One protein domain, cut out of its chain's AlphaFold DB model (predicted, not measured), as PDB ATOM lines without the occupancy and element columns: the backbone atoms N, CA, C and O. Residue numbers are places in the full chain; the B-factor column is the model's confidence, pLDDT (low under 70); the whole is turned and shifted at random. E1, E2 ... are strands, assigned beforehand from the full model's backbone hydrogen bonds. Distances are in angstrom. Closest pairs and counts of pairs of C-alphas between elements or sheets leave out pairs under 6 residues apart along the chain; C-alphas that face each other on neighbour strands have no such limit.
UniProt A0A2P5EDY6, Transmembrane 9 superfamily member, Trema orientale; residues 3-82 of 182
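What this domain is: This is residues 3 to 82 of the 182 residues of the protein "Transmembrane 9 superfamily member" of Trema orientale (UniProt A0A2P5EDY6). What is the shape? It is a long, narrow rod of two three-stranded sheets end to end, E4-E3-E6 (mixed) and E1-E2-E5 (antiparallel), with E2 running on into E3 at 44 degrees. What builds it? The 80 printed residues have six named strands, E1 to E6 in chain order, and no named helix: all strand, only just loose, close to extended, radius of gyration of the C-alphas 17.2 A, spans 54 by 26 by 21 A.

How they stand to each other: What pairs with E3, residues 33 to 41? E6, residues 71 to 78, is parallel (N 36 to O 73, 2.8 A); E4, residues 44 to 52, forms a hairpin with it (N 37 to O 49, 2.8 A). And with E2, residues 26 to 31? E1, residues 13 to 17, forms a hairpin with it (N 14 to O 29, 2.8 A); E5, residues 57 to 59, is antiparallel (N 30 to O 58, 2.8 A).

Where its parts are: Where does E1 begin? C-alpha 13 is at (-16.998, 5.284, 0.027). Where does E6 end? C-alpha 78 is at (-6.091, 32.050, 7.096). Which strands are longest? E3 spans 26.2 A, E4 24.3 A and E6 23.6 A.

The domain as a whole: How far does it reach? The farthest C-alphas, Ser 22 and Lys 42, are 54.8 A apart; the printed part has no cut. What is long or uncertain? The link E5 to E6 is long, 11 residues; residues 18 to 25 have pLDDT under 70.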
ATOM      1  N   TYR A   3     -10.637  16.830  16.291       84.31
ATOM      2  CA  TYR A   3      -9.380  17.564  16.388       84.31
ATOM      3  C   TYR A   3      -9.681  18.965  16.917       84.31
ATOM      4  O   TYR A   3     -10.551  19.637  16.370       84.31
ATOM      5  N   ASP A   4      -8.997  19.386  17.983       87.50
ATOM      6  CA  ASP A   4      -9.271  20.657  18.679       87.50
ATOM      7  C   ASP A   4     -10.761  20.835  19.058       87.50
ATOM      8  O   ASP A   4     -11.373  21.874  18.813       87.50
ATOM      9  N   ASP A   5     -11.371  19.760  19.577       86.75
ATOM     10  CA  ASP A   5     -12.801  19.637  19.917       86.75
ATOM     11  C   ASP A   5     -13.787  19.838  18.750       86.75
ATOM     12  O   ASP A   5     -15.005  19.771  18.930       86.75
ATOM     13  N   LEU A   6     -13.287  20.021  17.525       87.00
ATOM     14  CA  LEU A   6     -14.109  20.147  16.330       87.00
ATOM     15  C   LEU A   6     -14.443  18.752  15.786       87.00
ATOM     16  O   LEU A   6     -13.530  17.976  15.463       87.00
ATOM     17  N   PRO A   7     -15.737  18.398  15.656       85.38
ATOM     18  CA  PRO A   7     -16.117  17.149  15.029       85.38
ATOM     19  C   PRO A   7     -15.886  17.241  13.523       85.38
ATOM     20  O   PRO A   7     -16.286  18.202  12.860       85.38
ATOM     21  N   MET A   8     -15.286  16.187  12.978       85.19
ATOM     22  CA  MET A   8     -15.096  16.018  11.544       85.19
ATOM     23  C   MET A   8     -15.568  14.634  11.098       85.19
ATOM     24  O   MET A   8     -15.249  13.599  11.701       85.19
ATOM     25  N   TRP A   9     -16.330  14.638  10.009       83.56
ATOM     26  CA  TRP A   9     -16.849  13.454   9.345       83.56
ATOM     27  C   TRP A   9     -16.689  13.596   7.832       83.56
ATOM     28  O   TRP A   9     -16.763  14.691   7.275       83.56
ATOM     29  N   SER A  10     -16.446  12.470   7.172       86.12
ATOM     30  CA  SER A  10     -16.402  12.356   5.720       86.12
ATOM     31  C   SER A  10     -16.815  10.939   5.341       86.12
ATOM     32  O   SER A  10     -16.564  10.000   6.096       86.12
ATOM     33  N   PHE A  11     -17.462  10.786   4.193       84.44
ATOM     34  CA  PHE A  11     -17.755   9.477   3.620       84.44
ATOM     35  C   PHE A  11     -16.463   8.779   3.186       84.44
ATOM     36  O   PHE A  11     -15.613   9.377   2.545       84.44
ATOM     37  N   LEU A  12     -16.305   7.500   3.505       86.31
ATOM     38  CA  LEU A  12     -15.140   6.734   3.046       86.31
ATOM     39  C   LEU A  12     -15.378   6.078   1.687       86.31
ATOM     40  O   LEU A  12     -14.428   5.770   0.985       86.31
ATOM     41  N   GLY A  13     -16.635   5.923   1.280       88.25
ATOM     42  CA  GLY A  13     -16.998   5.284   0.027       88.25
ATOM     43  C   GLY A  13     -18.420   5.614  -0.399       88.25
ATOM     44  O   GLY A  13     -19.136   6.358   0.280       88.25
ATOM     45  N   LYS A  14     -18.824   5.058  -1.536       88.69
ATOM     46  CA  LYS A  14     -20.179   5.123  -2.078       88.69
ATOM     47  C   LYS A  14     -20.562   3.745  -2.607       88.69
ATOM     48  O   LYS A  14     -19.739   3.056  -3.198       88.69
ATOM     49  N   ILE A  15     -21.828   3.391  -2.431       87.50
ATOM     50  CA  ILE A  15     -22.447   2.267  -3.130       87.50
ATOM     51  C   ILE A  15     -23.163   2.853  -4.345       87.50
ATOM     52  O   ILE A  15     -24.013   3.736  -4.193       87.50
ATOM     53  N   ASP A  16     -22.773   2.432  -5.543       83.25
ATOM     54  CA  ASP A  16     -23.465   2.794  -6.776       83.25
ATOM     55  C   ASP A  16     -24.424   1.666  -7.158       83.25
ATOM     56  O   ASP A  16     -24.032   0.501  -7.188       83.25
ATOM     57  N   ASN A  17     -25.687   2.014  -7.403       78.19
ATOM     58  CA  ASN A  17     -26.704   1.074  -7.861       78.19
ATOM     59  C   ASN A  17     -27.077   1.458  -9.292       78.19
ATOM     60  O   ASN A  17     -27.673   2.514  -9.520       78.19
ATOM     61  N   GLN A  18     -26.710   0.608 -10.250       64.88
ATOM     62  CA  GLN A  18     -26.946   0.843 -11.670       64.88
ATOM     63  C   GLN A  18     -28.330   0.334 -12.120       64.88
ATOM     64  O   GLN A  18     -28.476  -0.222 -13.195       64.88
ATOM     65  N   GLY A  19     -29.378   0.544 -11.321       58.00
ATOM     66  CA  GLY A  19     -30.772   0.569 -11.784       58.00
ATOM     67  C   GLY A  19     -31.422  -0.751 -12.230       58.00
ATOM     68  O   GLY A  19     -32.620  -0.731 -12.517       58.00
ATOM     69  N   SER A  20     -30.722  -1.885 -12.258       53.91
ATOM     70  CA  SER A  20     -31.319  -3.213 -12.460       53.91
ATOM     71  C   SER A  20     -31.454  -3.965 -11.134       53.91
ATOM     72  O   SER A  20     -30.569  -3.955 -10.286       53.91
ATOM     73  N   ALA A  21     -32.613  -4.592 -10.922       57.03
ATOM     74  CA  ALA A  21     -33.015  -5.259  -9.681       57.03
ATOM     75  C   ALA A  21     -32.325  -6.629  -9.462       57.03
ATOM     76  O   ALA A  21     -32.954  -7.574  -8.984       57.03
ATOM     77  N   SER A  22     -31.048  -6.740  -9.833       57.59
ATOM     78  CA  SER A  22     -30.217  -7.941  -9.712       57.59
ATOM     79  C   SER A  22     -29.220  -7.750  -8.564       57.59
ATOM     80  O   SER A  22     -28.652  -6.674  -8.406       57.59
ATOM     81  N   MET A  23     -28.974  -8.788  -7.759       57.22
ATOM     82  CA  MET A  23     -27.999  -8.751  -6.649       57.22
ATOM     83  C   MET A  23     -26.548  -8.458  -7.096       57.22
ATOM     84  O   MET A  23     -25.749  -8.032  -6.269       57.22
ATOM     85  N   ASP A  24     -26.232  -8.624  -8.385       59.31
ATOM     86  CA  ASP A  24     -24.888  -8.449  -8.962       59.31
ATOM     87  C   ASP A  24     -24.561  -7.011  -9.422       59.31
ATOM     88  O   ASP A  24     -23.455  -6.758  -9.894       59.31
ATOM     89  N   ASP A  25     -25.477  -6.045  -9.275       69.31
ATOM     90  CA  ASP A  25     -25.304  -4.685  -9.826       69.31
ATOM     91  C   ASP A  25     -24.842  -3.626  -8.802       69.31
ATOM     92  O   ASP A  25     -24.816  -2.424  -9.099       69.31
ATOM     93  N   TYR A  26     -24.471  -4.040  -7.585       76.50
ATOM     94  CA  TYR A  26     -23.937  -3.130  -6.569       76.50
ATOM     95  C   TYR A  26     -22.436  -2.932  -6.745       76.50
ATOM     96  O   TYR A  26     -21.661  -3.862  -6.539       76.50
ATOM     97  N   LYS A  27     -22.020  -1.696  -7.047       85.00
ATOM     98  CA  LYS A  27     -20.599  -1.327  -7.052       85.00
ATOM     99  C   LYS A  27     -20.195  -0.668  -5.749       85.00
ATOM    100  O   LYS A  27     -20.725   0.389  -5.391       85.00
ATOM    101  N   TYR A  28     -19.229  -1.266  -5.062       88.00
ATOM    102  CA  TYR A  28     -18.681  -0.739  -3.818       88.00
ATOM    103  C   TYR A  28     -17.428   0.072  -4.121       88.00
ATOM    104  O   TYR A  28     -16.366  -0.475  -4.384       88.00
ATOM    105  N   LEU A  29     -17.540   1.396  -4.083       89.38
ATOM    106  CA  LEU A  29     -16.422   2.296  -4.349       89.38
ATOM    107  C   LEU A  29     -15.865   2.827  -3.032       89.38
ATOM    108  O   LEU A  29     -16.579   3.482  -2.271       89.38
ATOM    109  N   LEU A  30     -14.582   2.591  -2.781       90.31
ATOM    110  CA  LEU A  30     -13.835   3.135  -1.652       90.31
ATOM    111  C   LEU A  30     -12.978   4.304  -2.123       90.31
ATOM    112  O   LEU A  30     -12.193   4.173  -3.054       90.31
ATOM    113  N   TYR A  31     -13.085   5.450  -1.467       91.81
ATOM    114  CA  TYR A  31     -12.259   6.602  -1.789       91.81
ATOM    115  C   TYR A  31     -10.907   6.534  -1.086       91.81
ATOM    116  O   TYR A  31     -10.832   6.298   0.119       91.81
ATOM    117  N   THR A  32      -9.837   6.813  -1.824       90.88
ATOM    118  CA  THR A  32      -8.464   6.666  -1.314       90.88
ATOM    119  C   THR A  32      -7.817   7.984  -0.916       90.88
ATOM    120  O   THR A  32      -6.862   7.992  -0.141       90.88
ATOM    121  N   HIS A  33      -8.351   9.110  -1.400       91.75
ATOM    122  CA  HIS A  33      -7.745  10.418  -1.196       91.75
ATOM    123  C   HIS A  33      -8.613  11.376  -0.369       91.75
ATOM    124  O   HIS A  33      -9.651  11.876  -0.827       91.75
ATOM    125  N   ILE A  34      -8.124  11.727   0.823       90.75
ATOM    126  CA  ILE A  34      -8.805  12.635   1.756       90.75
ATOM    127  C   ILE A  34      -8.148  14.016   1.733       90.75
ATOM    128  O   ILE A  34      -6.951  14.181   1.949       90.75
ATOM    129  N   ARG A  35      -8.944  15.055   1.496       92.19
ATOM    130  CA  ARG A  35      -8.504  16.447   1.527       92.19
ATOM    131  C   ARG A  35      -8.986  17.122   2.804       92.19
ATOM    132  O   ARG A  35     -10.174  17.398   2.952       92.19
ATOM    133  N   PHE A  36      -8.055  17.451   3.686       92.56
ATOM    134  CA  PHE A  36      -8.321  18.259   4.865       92.56
ATOM    135  C   PHE A  36      -8.167  19.736   4.526       92.56
ATOM    136  O   PHE A  36      -7.161  20.160   3.962       92.56
ATOM    137  N   GLN A  37      -9.171  20.529   4.867       93.81
ATOM    138  CA  GLN A  37      -9.123  21.978   4.789       93.81
ATOM    139  C   GLN A  37      -9.266  22.531   6.202       93.81
ATOM    140  O   GLN A  37     -10.320  22.379   6.824       93.81
ATOM    141  N   ILE A  38      -8.195  23.159   6.679       93.31
ATOM    142  CA  ILE A  38      -8.084  23.723   8.019       93.31
ATOM    143  C   ILE A  38      -8.112  25.244   7.897       93.31
ATOM    144  O   ILE A  38      -7.265  25.855   7.236       93.31
ATOM    145  N   LEU A  39      -9.119  25.850   8.518       93.62
ATOM    146  CA  LEU A  39      -9.237  27.294   8.642       93.62
ATOM    147  C   LEU A  39      -8.618  27.717   9.967       93.62
ATOM    148  O   LEU A  39      -8.985  27.187  11.016       93.62
ATOM    149  N   PHE A  40      -7.697  28.674   9.925       94.12
ATOM    150  CA  PHE A  40      -7.002  29.152  11.117       94.12
ATOM    151  C   PHE A  40      -7.032  30.676  11.209       94.12
ATOM    152  O   PHE A  40      -7.030  31.378  10.197       94.12
ATOM    153  N   ASN A  41      -7.039  31.188  12.433       94.19
ATOM    154  CA  ASN A  41      -6.875  32.605  12.727       94.19
ATOM    155  C   ASN A  41      -5.773  32.760  13.778       94.19
ATOM    156  O   ASN A  41      -5.936  32.331  14.925       94.19
ATOM    157  N   LYS A  42      -4.653  33.381  13.384       90.38
ATOM    158  CA  LYS A  42      -3.419  33.457  14.187       90.38
ATOM    159  C   LYS A  42      -2.973  32.042  14.589       90.38
ATOM    160  O   LYS A  42      -2.752  31.234  13.696       90.38
ATOM    161  N   ASP A  43      -2.936  31.734  15.882       90.38
ATOM    162  CA  ASP A  43      -2.502  30.431  16.411       90.38
ATOM    163  C   ASP A  43      -3.672  29.505  16.787       90.38
ATOM    164  O   ASP A  43      -3.490  28.528  17.508       90.38
ATOM    165  N   ARG A  44      -4.899  29.816  16.345       90.88
ATOM    166  CA  ARG A  44      -6.103  29.052  16.704       90.88
ATOM    167  C   ARG A  44      -6.800  28.477  15.482       90.88
ATOM    168  O   ARG A  44      -6.959  29.158  14.467       90.88
ATOM    169  N   ILE A  45      -7.263  27.236  15.606       91.94
ATOM    170  CA  ILE A  45      -8.066  26.575  14.578       91.94
ATOM    171  C   ILE A  45      -9.524  27.010  14.726       91.94
ATOM    172  O   ILE A  45     -10.084  27.058  15.824       91.94
ATOM    173  N   ILE A  46     -10.125  27.366  13.596       92.00
ATOM    174  CA  ILE A  46     -11.499  27.861  13.513       92.00
ATOM    175  C   ILE A  46     -12.431  26.771  12.988       92.00
ATOM    176  O   ILE A  46     -13.498  26.560  13.550       92.00
ATOM    177  N   ASP A  47     -12.047  26.072  11.920       91.31
ATOM    178  CA  ASP A  47     -12.886  25.047  11.291       91.31
ATOM    179  C   ASP A  47     -12.011  23.997  10.612       91.31
ATOM    180  O   ASP A  47     -10.934  24.302  10.089       91.31
ATOM    181  N   ILE A  48     -12.503  22.761  10.587       91.44
ATOM    182  CA  ILE A  48     -11.843  21.635   9.933       91.44
ATOM    183  C   ILE A  48     -12.884  20.924   9.097       91.44
ATOM    184  O   ILE A  48     -13.902  20.449   9.596       91.44
ATOM    185  N   SER A  49     -12.610  20.816   7.802       89.94
ATOM    186  CA  SER A  49     -13.457  20.053   6.896       89.94
ATOM    187  C   SER A  49     -12.647  18.992   6.173       89.94
ATOM    188  O   SER A  49     -11.569  19.257   5.645       89.94
ATOM    189  N   ALA A  50     -13.178  17.773   6.161       90.44
ATOM    190  CA  ALA A  50     -12.650  16.669   5.381       90.44
ATOM    191  C   ALA A  50     -13.511  16.515   4.128       90.44
ATOM    192  O   ALA A  50     -14.715  16.262   4.216       90.44
ATOM    193  N   ARG A  51     -12.900  16.694   2.960       87.81
ATOM    194  CA  ARG A  51     -13.531  16.502   1.656       87.81
ATOM    195  C   ARG A  51     -12.867  15.340   0.951       87.81
ATOM    196  O   ARG A  51     -11.646  15.228   0.958       87.81
ATOM    197  N   ILE A  52     -13.663  14.516   0.298       86.44
ATOM    198  CA  ILE A  52     -13.143  13.379  -0.450       86.44
ATOM    199  C   ILE A  52     -13.050  13.740  -1.918       86.44
ATOM    200  O   ILE A  52     -13.872  14.505  -2.434       86.44
ATOM    201  N   ARG A  53     -12.052  13.183  -2.596       80.94
ATOM    202  CA  ARG A  53     -11.940  13.306  -4.041       80.94
ATOM    203  C   ARG A  53     -12.584  12.096  -4.708       80.94
ATOM    204  O   ARG A  53     -12.027  11.008  -4.701       80.94
ATOM    205  N   THR A  54     -13.751  12.306  -5.309       77.56
ATOM    206  CA  THR A  54     -14.546  11.232  -5.928       77.56
ATOM    207  C   THR A  54     -13.909  10.618  -7.175       77.56
ATOM    208  O   THR A  54     -14.353   9.566  -7.608       77.56
ATOM    209  N   SER A  55     -12.888  11.255  -7.758       77.31
ATOM    210  CA  SER A  55     -12.161  10.733  -8.923       77.31
ATOM    211  C   SER A  55     -11.072   9.714  -8.578       77.31
ATOM    212  O   SER A  55     -10.531   9.087  -9.480       77.31
ATOM    213  N   GLU A  56     -10.715   9.572  -7.300       79.88
ATOM    214  CA  GLU A  56      -9.749   8.589  -6.798       79.88
ATOM    215  C   GLU A  56     -10.497   7.598  -5.906       79.88
ATOM    216  O   GLU A  56     -10.626   7.784  -4.693       79.88
ATOM    217  N   SER A  57     -11.052   6.570  -6.546       85.44
ATOM    218  CA  SER A  57     -11.762   5.487  -5.879       85.44
ATOM    219  C   SER A  57     -11.282   4.130  -6.366       85.44
ATOM    220  O   SER A  57     -11.041   3.949  -7.559       85.44
ATOM    221  N   VAL A  58     -11.203   3.180  -5.446       87.19
ATOM    222  CA  VAL A  58     -10.941   1.768  -5.705       87.19
ATOM    223  C   VAL A  58     -12.265   1.018  -5.645       87.19
ATOM    224  O   VAL A  58     -13.065   1.239  -4.736       87.19
ATOM    225  N   ASP A  59     -12.502   0.161  -6.632       87.19
ATOM    226  CA  ASP A  59     -13.653  -0.735  -6.656       87.19
ATOM    227  C   ASP A  59     -13.361  -1.963  -5.780       87.19
ATOM    228  O   ASP A  59     -12.341  -2.625  -5.955       87.19
ATOM    229  N   LEU A  60     -14.244  -2.227  -4.819       86.94
ATOM    230  CA  LEU A  60     -14.196  -3.339  -3.868       86.94
ATOM    231  C   LEU A  60     -15.329  -4.346  -4.104       86.94
ATOM    232  O   LEU A  60     -15.700  -5.086  -3.199       86.94
ATOM    233  N   THR A  61     -15.937  -4.341  -5.290       83.62
ATOM    234  CA  THR A  61     -17.046  -5.253  -5.611       83.62
ATOM    235  C   THR A  61     -16.599  -6.712  -5.636       83.62
ATOM    236  O   THR A  61     -17.363  -7.603  -5.273       83.62
ATOM    237  N   GLU A  62     -15.350  -6.966  -6.030       80.31
ATOM    238  CA  GLU A  62     -14.763  -8.295  -5.914       80.31
ATOM    239  C   GLU A  62     -14.329  -8.533  -4.462       80.31
ATOM    240  O   GLU A  62     -13.500  -7.791  -3.938       80.31
ATOM    241  N   ASP A  63     -14.862  -9.584  -3.830       78.00
ATOM    242  CA  ASP A  63     -14.515 -10.010  -2.465       78.00
ATOM    243  C   ASP A  63     -13.107 -10.640  -2.424       78.00
ATOM    244  O   ASP A  63     -12.915 -11.841  -2.228       78.00
ATOM    245  N   LYS A  64     -12.102  -9.822  -2.742       85.88
ATOM    246  CA  LYS A  64     -10.685 -10.172  -2.808       85.88
ATOM    247  C   LYS A  64      -9.883  -9.221  -1.936       85.88
ATOM    248  O   LYS A  64     -10.146  -8.019  -1.876       85.88
ATOM    249  N   GLU A  65      -8.834  -9.758  -1.321       83.44
ATOM    250  CA  GLU A  65      -7.864  -8.961  -0.578       83.44
ATOM    251  C   GLU A  65      -7.209  -7.931  -1.508       83.44
ATOM    252  O   GLU A  65      -6.420  -8.268  -2.392       83.44
ATOM    253  N   THR A  66      -7.567  -6.663  -1.314       85.25
ATOM    254  CA  THR A  66      -7.099  -5.549  -2.141       85.25
ATOM    255  C   THR A  66      -6.244  -4.620  -1.296       85.25
ATOM    256  O   THR A  66      -6.700  -4.072  -0.292       85.25
ATOM    257  N   TYR A  67      -4.992  -4.421  -1.706       86.56
ATOM    258  CA  TYR A  67      -4.109  -3.447  -1.072       86.56
ATOM    259  C   TYR A  67      -4.488  -2.044  -1.538       86.56
ATOM    260  O   TYR A  67      -4.385  -1.721  -2.721       86.56
ATOM    261  N   VAL A  68      -4.926  -1.212  -0.596       87.19
ATOM    262  CA  VAL A  68      -5.352   0.162  -0.860       87.19
ATOM    263  C   VAL A  68      -4.397   1.123  -0.168       87.19
ATOM    264  O   VAL A  68      -4.267   1.113   1.055       87.19
ATOM    265  N   GLU A  69      -3.739   1.972  -0.953       90.12
ATOM    266  CA  GLU A  69      -2.919   3.058  -0.429       90.12
ATOM    267  C   GLU A  69      -3.788   4.300  -0.205       90.12
ATOM    268  O   GLU A  69      -4.412   4.822  -1.131       90.12
ATOM    269  N   PHE A  70      -3.835   4.771   1.041       89.38
ATOM    270  CA  PHE A  70      -4.554   5.989   1.398       89.38
ATOM    271  C   PHE A  70      -3.612   7.184   1.393       89.38
ATOM    272  O   PHE A  70      -2.584   7.188   2.069       89.38
ATOM    273  N   VAL A  71      -4.014   8.236   0.688       91.94
ATOM    274  CA  VAL A  71      -3.265   9.489   0.609       91.94
ATOM    275  C   VAL A  71      -4.116  10.613   1.178       91.94
ATOM    276  O   VAL A  71      -5.343  10.632   1.053       91.94
ATOM    277  N   TYR A  72      -3.469  11.583   1.817       91.38
ATOM    278  CA  TYR A  72      -4.151  12.777   2.282       91.38
ATOM    279  C   TYR A  72      -3.426  14.045   1.851       91.38
ATOM    280  O   TYR A  72      -2.206  14.087   1.730       91.38
ATOM    281  N   THR A  73      -4.201  15.107   1.650       93.12
ATOM    282  CA  THR A  73      -3.676  16.451   1.395       93.12
ATOM    283  C   THR A  73      -4.256  17.423   2.407       93.12
ATOM    284  O   THR A  73      -5.465  17.419   2.641       93.12
ATOM    285  N   VAL A  74      -3.417  18.295   2.966       94.25
ATOM    286  CA  VAL A  74      -3.831  19.314   3.937       94.25
ATOM    287  C   VAL A  74      -3.690  20.709   3.332       94.25
ATOM    288  O   VAL A  74      -2.616  21.088   2.875       94.25
ATOM    289  N   TYR A  75      -4.773  21.483   3.361       95.06
ATOM    290  CA  TYR A  75      -4.805  22.885   2.954       95.06
ATOM    291  C   TYR A  75      -5.057  23.777   4.159       95.06
ATOM    292  O   TYR A  75      -6.086  23.662   4.825       95.06
ATOM    293  N   TRP A  76      -4.145  24.715   4.380       94.75
ATOM    294  CA  TRP A  76      -4.249  25.723   5.424       94.75
ATOM    295  C   TRP A  76      -4.728  27.037   4.820       94.75
ATOM    296  O   TRP A  76      -4.145  27.532   3.856       94.75
ATOM    297  N   LYS A  77      -5.793  27.613   5.379       95.12
ATOM    298  CA  LYS A  77      -6.313  28.913   4.945       95.12
ATOM    299  C   LYS A  77      -6.523  29.829   6.142       95.12
ATOM    300  O   LYS A  77      -7.275  29.501   7.058       95.12
ATOM    301  N   LYS A  78      -5.896  31.005   6.093       94.81
ATOM    302  CA  LYS A  78      -6.091  32.050   7.096       94.81
ATOM    303  C   LYS A  78      -7.473  32.689   6.936       94.81
ATOM    304  O   LYS A  78      -7.889  32.975   5.811       94.81
ATOM    305  N   VAL A  79      -8.164  32.912   8.048       93.31
ATOM    306  CA  VAL A  79      -9.466  33.585   8.112       93.31
ATOM    307  C   VAL A  79      -9.501  34.596   9.256       93.31
ATOM    308  O   VAL A  79      -8.836  34.402  10.269       93.31
ATOM    309  N   ASP A  80     -10.311  35.646   9.110       91.31
ATOM    310  CA  ASP A  80     -10.461  36.706  10.121       91.31
ATOM    311  C   ASP A  80     -11.621  36.453  11.106       91.31
ATOM    312  O   ASP A  80     -11.902  37.285  11.964       91.31
ATOM    313  N   PHE A  81     -12.279  35.290  11.024       86.38
ATOM    314  CA  PHE A  81     -13.354  34.893  11.942       86.38
ATOM    315  C   PHE A  81     -12.881  34.830  13.397       86.38
ATOM    316  O   PHE A  81     -11.806  34.297  13.697       86.38
ATOM    317  N   LEU A  82     -13.710  35.335  14.310       87.94
ATOM    318  CA  LEU A  82     -13.453  35.263  15.743       87.94
ATOM    319  C   LEU A  82     -13.529  33.811  16.226       87.94
ATOM    320  O   LEU A  82     -14.401  33.042  15.833       87.94
TER     321      LEU A  82